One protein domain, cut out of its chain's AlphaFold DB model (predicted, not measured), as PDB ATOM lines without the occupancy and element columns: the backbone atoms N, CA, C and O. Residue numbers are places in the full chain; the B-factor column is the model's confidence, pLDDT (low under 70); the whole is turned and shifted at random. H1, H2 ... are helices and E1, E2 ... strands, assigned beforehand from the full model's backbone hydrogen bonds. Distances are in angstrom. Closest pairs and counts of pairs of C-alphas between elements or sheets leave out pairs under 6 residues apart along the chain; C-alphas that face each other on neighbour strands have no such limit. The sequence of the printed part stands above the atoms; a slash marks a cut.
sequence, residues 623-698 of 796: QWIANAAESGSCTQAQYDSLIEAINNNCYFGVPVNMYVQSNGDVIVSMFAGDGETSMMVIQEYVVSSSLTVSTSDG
ATOM      1  N   GLN A 623       3.193  10.555  -8.943       79.12
ATOM      2  CA  GLN A 623       4.511  11.167  -9.151       79.12
ATOM      3  C   GLN A 623       5.557  10.691  -8.129       79.12
ATOM      4  O   GLN A 623       6.748  10.620  -8.439       79.12
ATOM      5  N   TRP A 624       5.136  10.317  -6.915       81.69
ATOM      6  CA  TRP A 624       6.052   9.813  -5.892       81.69
ATOM      7  C   TRP A 624       6.697   8.469  -6.264       81.69
ATOM      8  O   TRP A 624       7.811   8.214  -5.813       81.69
ATOM      9  N   ILE A 625       6.044   7.629  -7.078       83.62
ATOM     10  CA  ILE A 625       6.565   6.307  -7.467       83.62
ATOM     11  C   ILE A 625       7.794   6.463  -8.366       83.62
ATOM     12  O   ILE A 625       8.777   5.748  -8.181       83.62
ATOM     13  N   ALA A 626       7.780   7.448  -9.271       77.69
ATOM     14  CA  ALA A 626       8.930   7.779 -10.111       77.69
ATOM     15  C   ALA A 626      10.149   8.184  -9.263       77.69
ATOM     16  O   ALA A 626      11.244   7.663  -9.453       77.69
ATOM     17  N   ASN A 627       9.940   9.027  -8.246       78.50
ATOM     18  CA  ASN A 627      11.006   9.432  -7.321       78.50
ATOM     19  C   ASN A 627      11.487   8.259  -6.442       78.50
ATOM     20  O   ASN A 627      12.673   8.133  -6.140       78.50
ATOM     21  N   ALA A 628      10.569   7.384  -6.020       79.44
ATOM     22  CA  ALA A 628      10.889   6.212  -5.211       79.44
ATOM     23  C   ALA A 628      11.718   5.183  -5.995       79.44
ATOM     24  O   ALA A 628      12.636   4.597  -5.424       79.44
ATOM     25  N   ALA A 629      11.455   5.017  -7.296       78.31
ATOM     26  CA  ALA A 629      12.219   4.142  -8.183       78.31
ATOM     27  C   ALA A 629      13.694   4.555  -8.309       78.31
ATOM     28  O   ALA A 629      14.565   3.690  -8.272       78.31
ATOM     29  N   GLU A 630      13.993   5.858  -8.365       78.50
ATOM     30  CA  GLU A 630      15.381   6.353  -8.357       78.50
ATOM     31  C   GLU A 630      16.118   5.998  -7.054       78.50
ATOM     32  O   GLU A 630      17.315   5.711  -7.060       78.50
ATOM     33  N   SER A 631      15.396   5.984  -5.929       80.44
ATOM     34  CA  SER A 631      15.935   5.624  -4.609       80.44
ATOM     35  C   SER A 631      15.878   4.121  -4.285       80.44
ATOM     36  O   SER A 631      16.444   3.687  -3.280       80.44
ATOM     37  N   GLY A 632      15.174   3.328  -5.099       85.75
ATOM     38  CA  GLY A 632      14.955   1.890  -4.924       85.75
ATOM     39  C   GLY A 632      14.026   1.477  -3.771       85.75
ATOM     40  O   GLY A 632      13.867   0.280  -3.523       85.75
ATOM     41  N   SER A 633      13.411   2.415  -3.039       87.94
ATOM     42  CA  SER A 633      12.596   2.107  -1.851       87.94
ATOM     43  C   SER A 633      11.422   3.068  -1.646       87.94
ATOM     44  O   SER A 633      11.443   4.204  -2.115       87.94
ATOM     45  N   CYS A 634      10.388   2.613  -0.935       86.75
ATOM     46  CA  CYS A 634       9.252   3.427  -0.498       86.75
ATOM     47  C   CYS A 634       9.016   3.292   1.017       86.75
ATOM     48  O   CYS A 634       9.602   2.451   1.694       86.75
ATOM     49  N   THR A 635       8.170   4.150   1.585       86.69
ATOM     50  CA  THR A 635       7.764   4.065   2.997       86.69
ATOM     51  C   THR A 635       6.531   3.178   3.174       86.69
ATOM     52  O   THR A 635       5.713   3.054   2.263       86.69
ATOM     53  N   GLN A 636       6.335   2.627   4.379       81.12
ATOM     54  CA  GLN A 636       5.131   1.849   4.710       81.12
ATOM     55  C   GLN A 636       3.842   2.644   4.446       81.12
ATOM     56  O   GLN A 636       2.899   2.112   3.876       81.12
ATOM     57  N   ALA A 637       3.831   3.940   4.778       77.12
ATOM     58  CA  ALA A 637       2.688   4.811   4.519       77.12
ATOM     59  C   ALA A 637       2.389   4.951   3.016       77.12
ATOM     60  O   ALA A 637       1.231   4.909   2.624       77.12
ATOM     61  N   GLN A 638       3.415   5.066   2.166       83.69
ATOM     62  CA  GLN A 638       3.231   5.126   0.710       83.69
ATOM     63  C   GLN A 638       2.695   3.808   0.136       83.69
ATOM     64  O   GLN A 638       1.829   3.840  -0.736       83.69
ATOM     65  N   TYR A 639       3.181   2.665   0.632       85.62
ATOM     66  CA  TYR A 639       2.679   1.348   0.238       85.62
ATOM     67  C   TYR A 639       1.214   1.147   0.670       85.62
ATOM     68  O   TYR A 639       0.369   0.806  -0.159       85.62
ATOM     69  N   ASP A 640       0.883   1.448   1.928       82.50
ATOM     70  CA  ASP A 640      -0.475   1.302   2.462       82.50
ATOM     71  C   ASP A 640      -1.462   2.255   1.765       82.50
ATOM     72  O   ASP A 640      -2.560   1.842   1.388       82.50
ATOM     73  N   SER A 641      -1.061   3.508   1.513       80.12
ATOM     74  CA  SER A 641      -1.876   4.480   0.772       80.12
ATOM     75  C   SER A 641      -2.085   4.087  -0.694       80.12
ATOM     76  O   SER A 641      -3.154   4.353  -1.241       80.12
ATOM     77  N   LEU A 642      -1.117   3.417  -1.332       83.88
ATOM     78  CA  LEU A 642      -1.280   2.885  -2.687       83.88
ATOM     79  C   LEU A 642      -2.329   1.765  -2.722       83.88
ATOM     80  O   LEU A 642      -3.212   1.772  -3.578       83.88
ATOM     81  N   ILE A 643      -2.271   0.836  -1.763       82.88
ATOM     82  CA  ILE A 643      -3.261  -0.239  -1.604       82.88
ATOM     83  C   ILE A 643      -4.651   0.334  -1.293       82.88
ATOM     84  O   ILE A 643      -5.649  -0.107  -1.865       82.88
ATOM     85  N   GLU A 644      -4.732   1.337  -0.419       80.56
ATOM     86  CA  GLU A 644      -5.984   2.022  -0.097       80.56
ATOM     87  C   GLU A 644      -6.578   2.732  -1.323       80.56
ATOM     88  O   GLU A 644      -7.783   2.632  -1.565       80.56
ATOM     89  N   ALA A 645      -5.749   3.396  -2.135       76.56
ATOM     90  CA  ALA A 645      -6.186   4.057  -3.362       76.56
ATOM     91  C   ALA A 645      -6.722   3.060  -4.407       76.56
ATOM     92  O   ALA A 645      -7.733   3.343  -5.056       76.56
ATOM     93  N   ILE A 646      -6.093   1.883  -4.534       77.94
ATOM     94  CA  ILE A 646      -6.570   0.787  -5.396       77.94
ATOM     95  C   ILE A 646      -7.926   0.269  -4.898       77.94
ATOM     96  O   ILE A 646      -8.877   0.204  -5.673       77.94
ATOM     97  N   ASN A 647      -8.047  -0.039  -3.604       79.25
ATOM     98  CA  ASN A 647      -9.280  -0.585  -3.020       79.25
ATOM     99  C   ASN A 647     -10.469   0.391  -3.079       79.25
ATOM    100  O   ASN A 647     -11.621  -0.042  -3.081       79.25
ATOM    101  N   ASN A 648     -10.198   1.698  -3.126       74.00
ATOM    102  CA  ASN A 648     -11.215   2.747  -3.199       74.00
ATOM    103  C   ASN A 648     -11.490   3.256  -4.628       74.00
ATOM    104  O   ASN A 648     -12.254   4.215  -4.790       74.00
ATOM    105  N   ASN A 649     -10.900   2.635  -5.660       70.12
ATOM    106  CA  ASN A 649     -11.008   3.043  -7.066       70.12
ATOM    107  C   ASN A 649     -10.731   4.548  -7.276       70.12
ATOM    108  O   ASN A 649     -11.517   5.261  -7.913       70.12
ATOM    109  N   CYS A 650      -9.637   5.056  -6.703       70.88
ATOM    110  CA  CYS A 650      -9.211   6.438  -6.925       70.88
ATOM    111  C   CYS A 650      -8.828   6.685  -8.396       70.88
ATOM    112  O   CYS A 650      -8.431   5.775  -9.118       70.88
ATOM    113  N   TYR A 651      -8.954   7.934  -8.852       67.44
ATOM    114  CA  TYR A 651      -8.479   8.359 -10.167       67.44
ATOM    115  C   TYR A 651      -7.013   8.805 -10.063       67.44
ATOM    116  O   TYR A 651      -6.665   9.553  -9.153       67.44
ATOM    117  N   PHE A 652      -6.157   8.362 -10.984       69.69
ATOM    118  CA  PHE A 652      -4.695   8.513 -10.879       69.69
ATOM    119  C   PHE A 652      -4.090   9.537 -11.856       69.69
ATOM    120  O   PHE A 652      -2.874   9.615 -12.011       69.69
ATOM    121  N   GLY A 653      -4.927  10.314 -12.555       64.81
ATOM    122  CA  GLY A 653      -4.488  11.405 -13.440       64.81
ATOM    123  C   GLY A 653      -3.880  10.991 -14.779       64.81
ATOM    124  O   GLY A 653      -3.853  11.802 -15.699       64.81
ATOM    125  N   VAL A 654      -3.448   9.739 -14.914       66.88
ATOM    126  CA  VAL A 654      -2.941   9.140 -16.155       66.88
ATOM    127  C   VAL A 654      -3.552   7.747 -16.342       66.88
ATOM    128  O   VAL A 654      -3.969   7.133 -15.353       66.88
ATOM    129  N   PRO A 655      -3.654   7.228 -17.579       66.38
ATOM    130  CA  PRO A 655      -4.107   5.863 -17.791       66.38
ATOM    131  C   PRO A 655      -3.089   4.912 -17.155       66.38
ATOM    132  O   PRO A 655      -1.925   4.861 -17.559       66.38
ATOM    133  N   VAL A 656      -3.530   4.171 -16.143       74.38
ATOM    134  CA  VAL A 656      -2.724   3.171 -15.440       74.38
ATOM    135  C   VAL A 656      -3.498   1.873 -15.320       74.38
ATOM    136  O   VAL A 656      -4.715   1.881 -15.144       74.38
ATOM    137  N   ASN A 657      -2.788   0.756 -15.400       79.06
ATOM    138  CA  ASN A 657      -3.313  -0.546 -15.017       79.06
ATOM    139  C   ASN A 657      -2.549  -0.985 -13.775       79.06
ATOM    140  O   ASN A 657      -1.318  -0.962 -13.761       79.06
ATOM    141  N   MET A 658      -3.285  -1.322 -12.722       81.44
ATOM    142  CA  MET A 658      -2.716  -1.615 -11.415       81.44
ATOM    143  C   MET A 658      -3.337  -2.879 -10.852       81.44
ATOM    144  O   MET A 658      -4.559  -3.023 -10.837       81.44
ATOM    145  N   TYR A 659      -2.500  -3.785 -10.363       81.75
ATOM    146  CA  TYR A 659      -2.969  -4.996  -9.706       81.75
ATOM    147  C   TYR A 659      -1.993  -5.456  -8.626       81.75
ATOM    148  O   TYR A 659      -0.785  -5.230  -8.709       81.75
ATOM    149  N   VAL A 660      -2.545  -6.106  -7.603       85.06
ATOM    150  CA  VAL A 660      -1.786  -6.689  -6.494       85.06
ATOM    151  C   VAL A 660      -1.545  -8.163  -6.802       85.06
ATOM    152  O   VAL A 660      -2.486  -8.919  -7.050       85.06
ATOM    153  N   GLN A 661      -0.285  -8.573  -6.814       83.06
ATOM    154  CA  GLN A 661       0.119  -9.959  -6.997       83.06
ATOM    155  C   GLN A 661      -0.112 -10.778  -5.722       83.06
ATOM    156  O   GLN A 661      -0.224 -10.255  -4.614       83.06
ATOM    157  N   SER A 662      -0.155 -12.103  -5.862       83.12
ATOM    158  CA  SER A 662      -0.388 -13.030  -4.743       83.12
ATOM    159  C   SER A 662       0.702 -12.997  -3.664       83.12
ATOM    160  O   SER A 662       0.447 -13.406  -2.534       83.12
ATOM    161  N   ASN A 663       1.897 -12.507  -3.993       83.56
ATOM    162  CA  ASN A 663       3.007 -12.284  -3.065       83.56
ATOM    163  C   ASN A 663       2.946 -10.908  -2.358       83.56
ATOM    164  O   ASN A 663       3.826 -10.601  -1.556       83.56
ATOM    165  N   GLY A 664       1.920 -10.095  -2.637       82.75
ATOM    166  CA  GLY A 664       1.729  -8.758  -2.074       82.75
ATOM    167  C   GLY A 664       2.401  -7.628  -2.859       82.75
ATOM    168  O   GLY A 664       2.275  -6.473  -2.464       82.75
ATOM    169  N   ASP A 665       3.100  -7.906  -3.957       90.44
ATOM    170  CA  ASP A 665       3.700  -6.847  -4.771       90.44
ATOM    171  C   ASP A 665       2.633  -6.140  -5.618       90.44
ATOM    172  O   ASP A 665       1.721  -6.770  -6.156       90.44
ATOM    173  N   VAL A 666       2.741  -4.822  -5.750       89.25
ATOM    174  CA  VAL A 666       1.843  -4.007  -6.571       89.25
ATOM    175  C   VAL A 666       2.529  -3.697  -7.892       89.25
ATOM    176  O   VAL A 666       3.602  -3.094  -7.909       89.25
ATOM    177  N   ILE A 667       1.890  -4.080  -8.996       87.75
ATOM    178  CA  ILE A 667       2.325  -3.707 -10.343       87.75
ATOM    179  C   ILE A 667       1.578  -2.456 -10.765       87.75
ATOM    180  O   ILE A 667       0.350  -2.411 -10.680       87.75
ATOM    181  N   VAL A 668       2.324  -1.455 -11.224       87.69
ATOM    182  CA  VAL A 668       1.799  -0.201 -11.762       87.69
ATOM    183  C   VAL A 668       2.321  -0.037 -13.182       87.69
ATOM    184  O   VAL A 668       3.480   0.319 -13.392       87.69
ATOM    185  N   SER A 669       1.461  -0.298 -14.162       83.75
ATOM    186  CA  SER A 669       1.770  -0.117 -15.581       83.75
ATOM    187  C   SER A 669       1.232   1.237 -16.036       83.75
ATOM    188  O   SER A 669       0.017   1.450 -16.053       83.75
ATOM    189  N   MET A 670       2.127   2.157 -16.393       78.50
ATOM    190  CA  MET A 670       1.772   3.485 -16.894       78.50
ATOM    191  C   MET A 670       1.703   3.469 -18.421       78.50
ATOM    192  O   MET A 670       2.660   3.064 -19.092       78.50
ATOM    193  N   PHE A 671       0.581   3.929 -18.974       71.69
ATOM    194  CA  PHE A 671       0.398   4.024 -20.419       71.69
ATOM    195  C   PHE A 671       0.541   5.464 -20.908       71.69
ATOM    196  O   PHE A 671       0.133   6.403 -20.224       71.69
ATOM    197  N   ALA A 672       1.023   5.623 -22.139       60.19
ATOM    198  CA  ALA A 672       0.743   6.821 -22.921       60.19
ATOM    199  C   ALA A 672       0.047   6.441 -24.224       60.19
ATOM    200  O   ALA A 672       0.384   5.449 -24.876       60.19
ATOM    201  N   GLY A 673      -0.953   7.231 -24.576       55.09
ATOM    202  CA  GLY A 673      -1.760   7.041 -25.766       55.09
ATOM    203  C   GLY A 673      -3.084   7.774 -25.623       55.09
ATOM    204  O   GLY A 673      -3.670   7.829 -24.542       55.09
ATOM    205  N   ASP A 674      -3.539   8.333 -26.732       46.59
ATOM    206  CA  ASP A 674      -4.486   9.447 -26.740       46.59
ATOM    207  C   ASP A 674      -5.958   8.993 -26.714       46.59
ATOM    208  O   ASP A 674      -6.841   9.811 -26.941       46.59
ATOM    209  N   GLY A 675      -6.234   7.706 -26.441       47.00
ATOM    210  CA  GLY A 675      -7.541   7.072 -26.680       47.00
ATOM    211  C   GLY A 675      -7.862   7.108 -28.183       47.00
ATOM    212  O   GLY A 675      -7.973   8.149 -28.798       47.00
ATOM    213  N   GLU A 676      -7.917   6.023 -28.940       42.28
ATOM    214  CA  GLU A 676      -8.958   5.008 -28.811       42.28
ATOM    215  C   GLU A 676      -8.529   3.650 -29.403       42.28
ATOM    216  O   GLU A 676      -9.301   2.702 -29.364       42.28
ATOM    217  N   THR A 677      -7.310   3.485 -29.932       40.47
ATOM    218  CA  THR A 677      -6.886   2.196 -30.541       40.47
ATOM    219  C   THR A 677      -5.385   1.884 -30.442       40.47
ATOM    220  O   THR A 677      -4.905   0.929 -31.049       40.47
ATOM    221  N   SER A 678      -4.598   2.660 -29.690       50.88
ATOM    222  CA  SER A 678      -3.141   2.471 -29.574       50.88
ATOM    223  C   SER A 678      -2.673   2.777 -28.151       50.88
ATOM    224  O   SER A 678      -2.406   3.926 -27.816       50.88
ATOM    225  N   MET A 679      -2.615   1.754 -27.297       49.78
ATOM    226  CA  MET A 679      -2.067   1.873 -25.941       49.78
ATOM    227  C   MET A 679      -0.605   1.415 -25.938       49.78
ATOM    228  O   MET A 679      -0.321   0.256 -26.237       49.78
ATOM    229  N   MET A 680       0.319   2.312 -25.581       55.31
ATOM    230  CA  MET A 680       1.728   1.991 -25.340       55.31
ATOM    231  C   MET A 680       1.960   1.877 -23.831       55.31
ATOM    232  O   MET A 680       1.624   2.807 -23.099       55.31
ATOM    233  N   VAL A 681       2.540   0.771 -23.351       62.94
ATOM    234  CA  VAL A 681       3.088   0.706 -21.984       62.94
ATOM    235  C   VAL A 681       4.451   1.383 -22.028       62.94
ATOM    236  O   VAL A 681       5.365   0.853 -22.652       62.94
ATOM    237  N   ILE A 682       4.582   2.558 -21.409       65.00
ATOM    238  CA  ILE A 682       5.860   3.288 -21.396       65.00
ATOM    239  C   ILE A 682       6.750   2.794 -20.259       65.00
ATOM    240  O   ILE A 682       7.947   2.614 -20.456       65.00
ATOM    241  N   GLN A 683       6.175   2.556 -19.078       76.38
ATOM    242  CA  GLN A 683       6.945   2.189 -17.893       76.38
ATOM    243  C   GLN A 683       6.126   1.291 -16.970       76.38
ATOM    244  O   GLN A 683       4.954   1.568 -16.702       76.38
ATOM    245  N   GLU A 684       6.762   0.248 -16.446       86.06
ATOM    246  CA  GLU A 684       6.205  -0.580 -15.382       86.06
ATOM    247  C   GLU A 684       7.014  -0.404 -14.094       86.06
ATOM    248  O   GLU A 684       8.247  -0.444 -14.107       86.06
ATOM    249  N   TYR A 685       6.301  -0.203 -12.987       87.69
ATOM    250  CA  TYR A 685       6.853  -0.143 -11.640       87.69
ATOM    251  C   TYR A 685       6.358  -1.335 -10.827       87.69
ATOM    252  O   TYR A 685       5.169  -1.661 -10.838       87.69
ATOM    253  N   VAL A 686       7.266  -1.937 -10.067       90.50
ATOM    254  CA  VAL A 686       6.970  -2.974  -9.080       90.50
ATOM    255  C   VAL A 686       7.216  -2.382  -7.700       90.50
ATOM    256  O   VAL A 686       8.354  -2.061  -7.364       90.50
ATOM    257  N   VAL A 687       6.153  -2.221  -6.910       91.50
ATOM    258  CA  VAL A 687       6.221  -1.761  -5.517       91.50
ATOM    259  C   VAL A 687       5.992  -2.968  -4.613       91.50
ATOM    260  O   VAL A 687       4.874  -3.469  -4.501       91.50
ATOM    261  N   SER A 688       7.055  -3.465  -3.986       90.00
ATOM    262  CA  SER A 688       6.990  -4.698  -3.203       90.00
ATOM    263  C   SER A 688       6.398  -4.486  -1.812       90.00
ATOM    264  O   SER A 688       6.609  -3.446  -1.187       90.00
ATOM    265  N   SER A 689       5.763  -5.530  -1.266       88.12
ATOM    266  CA  SER A 689       5.401  -5.606   0.161       88.12
ATOM    267  C   SER A 689       6.612  -5.520   1.106       88.12
ATOM    268  O   SER A 689       6.467  -5.214   2.288       88.12
ATOM    269  N   SER A 690       7.822  -5.734   0.576       90.38
ATOM    270  CA  SER A 690       9.101  -5.513   1.262       90.38
ATOM    271  C   SER A 690       9.626  -4.068   1.174       90.38
ATOM    272  O   SER A 690      10.750  -3.799   1.596       90.38
ATOM    273  N   LEU A 691       8.804  -3.135   0.676       91.00
ATOM    274  CA  LEU A 691       9.070  -1.694   0.549       91.00
ATOM    275  C   LEU A 691      10.164  -1.311  -0.462       91.00
ATOM    276  O   LEU A 691      10.748  -0.227  -0.386       91.00
ATOM    277  N   THR A 692      10.433  -2.177  -1.437       92.12
ATOM    278  CA  THR A 692      11.327  -1.883  -2.564       92.12
ATOM    279  C   THR A 692      10.544  -1.422  -3.787       92.12
ATOM    280  O   THR A 692       9.446  -1.922  -4.041       92.12
ATOM    281  N   VAL A 693      11.130  -0.520  -4.575       89.75
ATOM    282  CA  VAL A 693      10.562  -0.060  -5.851       89.75
ATOM    283  C   VAL A 693      11.551  -0.338  -6.975       89.75
ATOM    284  O   VAL A 693      12.709   0.061  -6.884       89.75
ATOM    285  N   SER A 694      11.104  -1.010  -8.035       86.50
ATOM    286  CA  SER A 694      11.920  -1.292  -9.226       86.50
ATOM    287  C   SER A 694      11.157  -1.023 -10.518       86.50
ATOM    288  O   SER A 694       9.935  -1.144 -10.539       86.50
ATOM    289  N   THR A 695      11.878  -0.713 -11.596       83.94
ATOM    290  CA  THR A 695      11.312  -0.408 -12.919       83.94
ATOM    291  C   THR A 695      11.747  -1.402 -13.991       83.94
ATOM    292  O   THR A 695      12.871  -1.905 -13.956       83.94
ATOM    293  N   SER A 696      10.885  -1.630 -14.982       70.75
ATOM    294  CA  SER A 696      11.212  -2.301 -16.249       70.75
ATOM    295  C   SER A 696      10.711  -1.475 -17.444       70.75
ATOM    296  O   SER A 696       9.719  -0.746 -17.331       70.75
ATOM    297  N   ASP A 697      11.412  -1.560 -18.581       59.94
ATOM    298  CA  ASP A 697      11.005  -0.908 -19.835       59.94
ATOM    299  C   ASP A 697       9.846  -1.696 -20.480       59.94
ATOM    300  O   ASP A 697       9.945  -2.909 -20.686       59.94
ATOM    301  N   GLY A 698       8.727  -1.018 -20.769       54.97
ATOM    302  CA  GLY A 698       7.488  -1.628 -21.277       54.97
ATOM    303  C   GLY A 698       7.494  -1.957 -22.781       54.97
ATOM    304  O   GLY A 698       8.215  -1.352 -23.570       54.97
TER     305      GLY A 698
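This is residues 623 to 698 of the 796 residues of an uncharacterized protein of Bacteroides thetaiotaomicron (UniProt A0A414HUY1). A twisted sheet of four antiparallel strands, E1 to E4, forms a wall, with two short helices on one side of it and no named helix covering its other face. H1 crosses over E4 and E3, while H2 packs at the end of the sheet where E1 and E3 end and E2 and E4 begin; at the other end of the strands, the turn of the E2 and E3 hairpin, residues 673 to 679, makes one tip of the longest axis. The printed part has 76 residues with two named helices and four named strands, in the order H1, H2, E1, E2, E3, E4; the sheet's order is E1 - E2 - E3 - E4, all antiparallel. The class is mixed, helices and strands, and the whole is compact, with a radius of gyration of the C-alphas of 12.4 A and spans of 37 by 27 by 23 A.

In the sheet, E1 holds residues 656 to 660 and is 13.3 A long from first to last C-alpha. E2, residues 666 to 672, is 19.6 A long, and E3, residues 680 to 687, is the longest strand, with 8 residues and 20.7 A. E4, residues 693 to 697, is 14.0 A long and ends with C-alpha 697 at (11.005, -0.908, -19.835). H1, residues 623 to 631, is 13.5 A long and begins with C-alpha 623 at (4.511, 11.167, -9.151). H2, residues 636 to 647, is the longest helix, 16.5 A long, and begins with C-alpha 636 at (5.131, 1.849, 4.710).

E1, E2, E3 and E4 form a meander, each strand the antiparallel neighbour of the one before, and each successive two are a hairpin. E1 and E2 run at 169 degrees between their directions, with N 667 and O 659 at 2.9 A and N 657 and O 669 at 3.0 A, within hydrogen-bond range. E2 and E3 stand at 159 degrees, with N 666 and O 687 at 2.8 A and N 672 and O 680 at 3.0 A. E3 and E4 stand at 158 degrees, with N 686 and O 694 at 2.8 A and N 696 and O 684 at 3.0 A. The edge strands E1 and E4 are apart. From edge to edge the strands' lines turn by 50 degrees. The whole has two layers, the helices H1 and H2 on one face of the sheet. H1 is on the sheet at a height over the sheet of 8.5 A and runs across the strands, at 73 degrees to E4 on the local plane. It lies over E4 and only just over E3, on which 3 of its 9 C-alphas fall. The closest C-alphas of H1 and E4 are those of Ala 629 and Val 693, 5.1 A apart. H2 is on the sheet too; its closest C-alphas to E3 are those of Tyr 639 and Val 687, 7.4 A apart, and to E1 those of Ile 646 and Met 658, 7.5 A apart. H1 and H2 are near each other, with 5 pairs of C-alphas within 10 A. In H2 every O i to N i+4 pair is within hydrogen-bond range, and in H1 4 of 5 are.

The C-alphas farthest apart, those of Gln 636 and Thr 677, are 37.2 A from each other. The printed part has no cut. The links H1 to H2, E1 to E2 and E3 to E4 are tight, those from H2 to E1 and from E2 to E3 are short, and no link is long. The mean pLDDT of the printed part is 76.5; 18 residues are under 70, namely residues 651 to 655, 672 to 682 and 697 to 698.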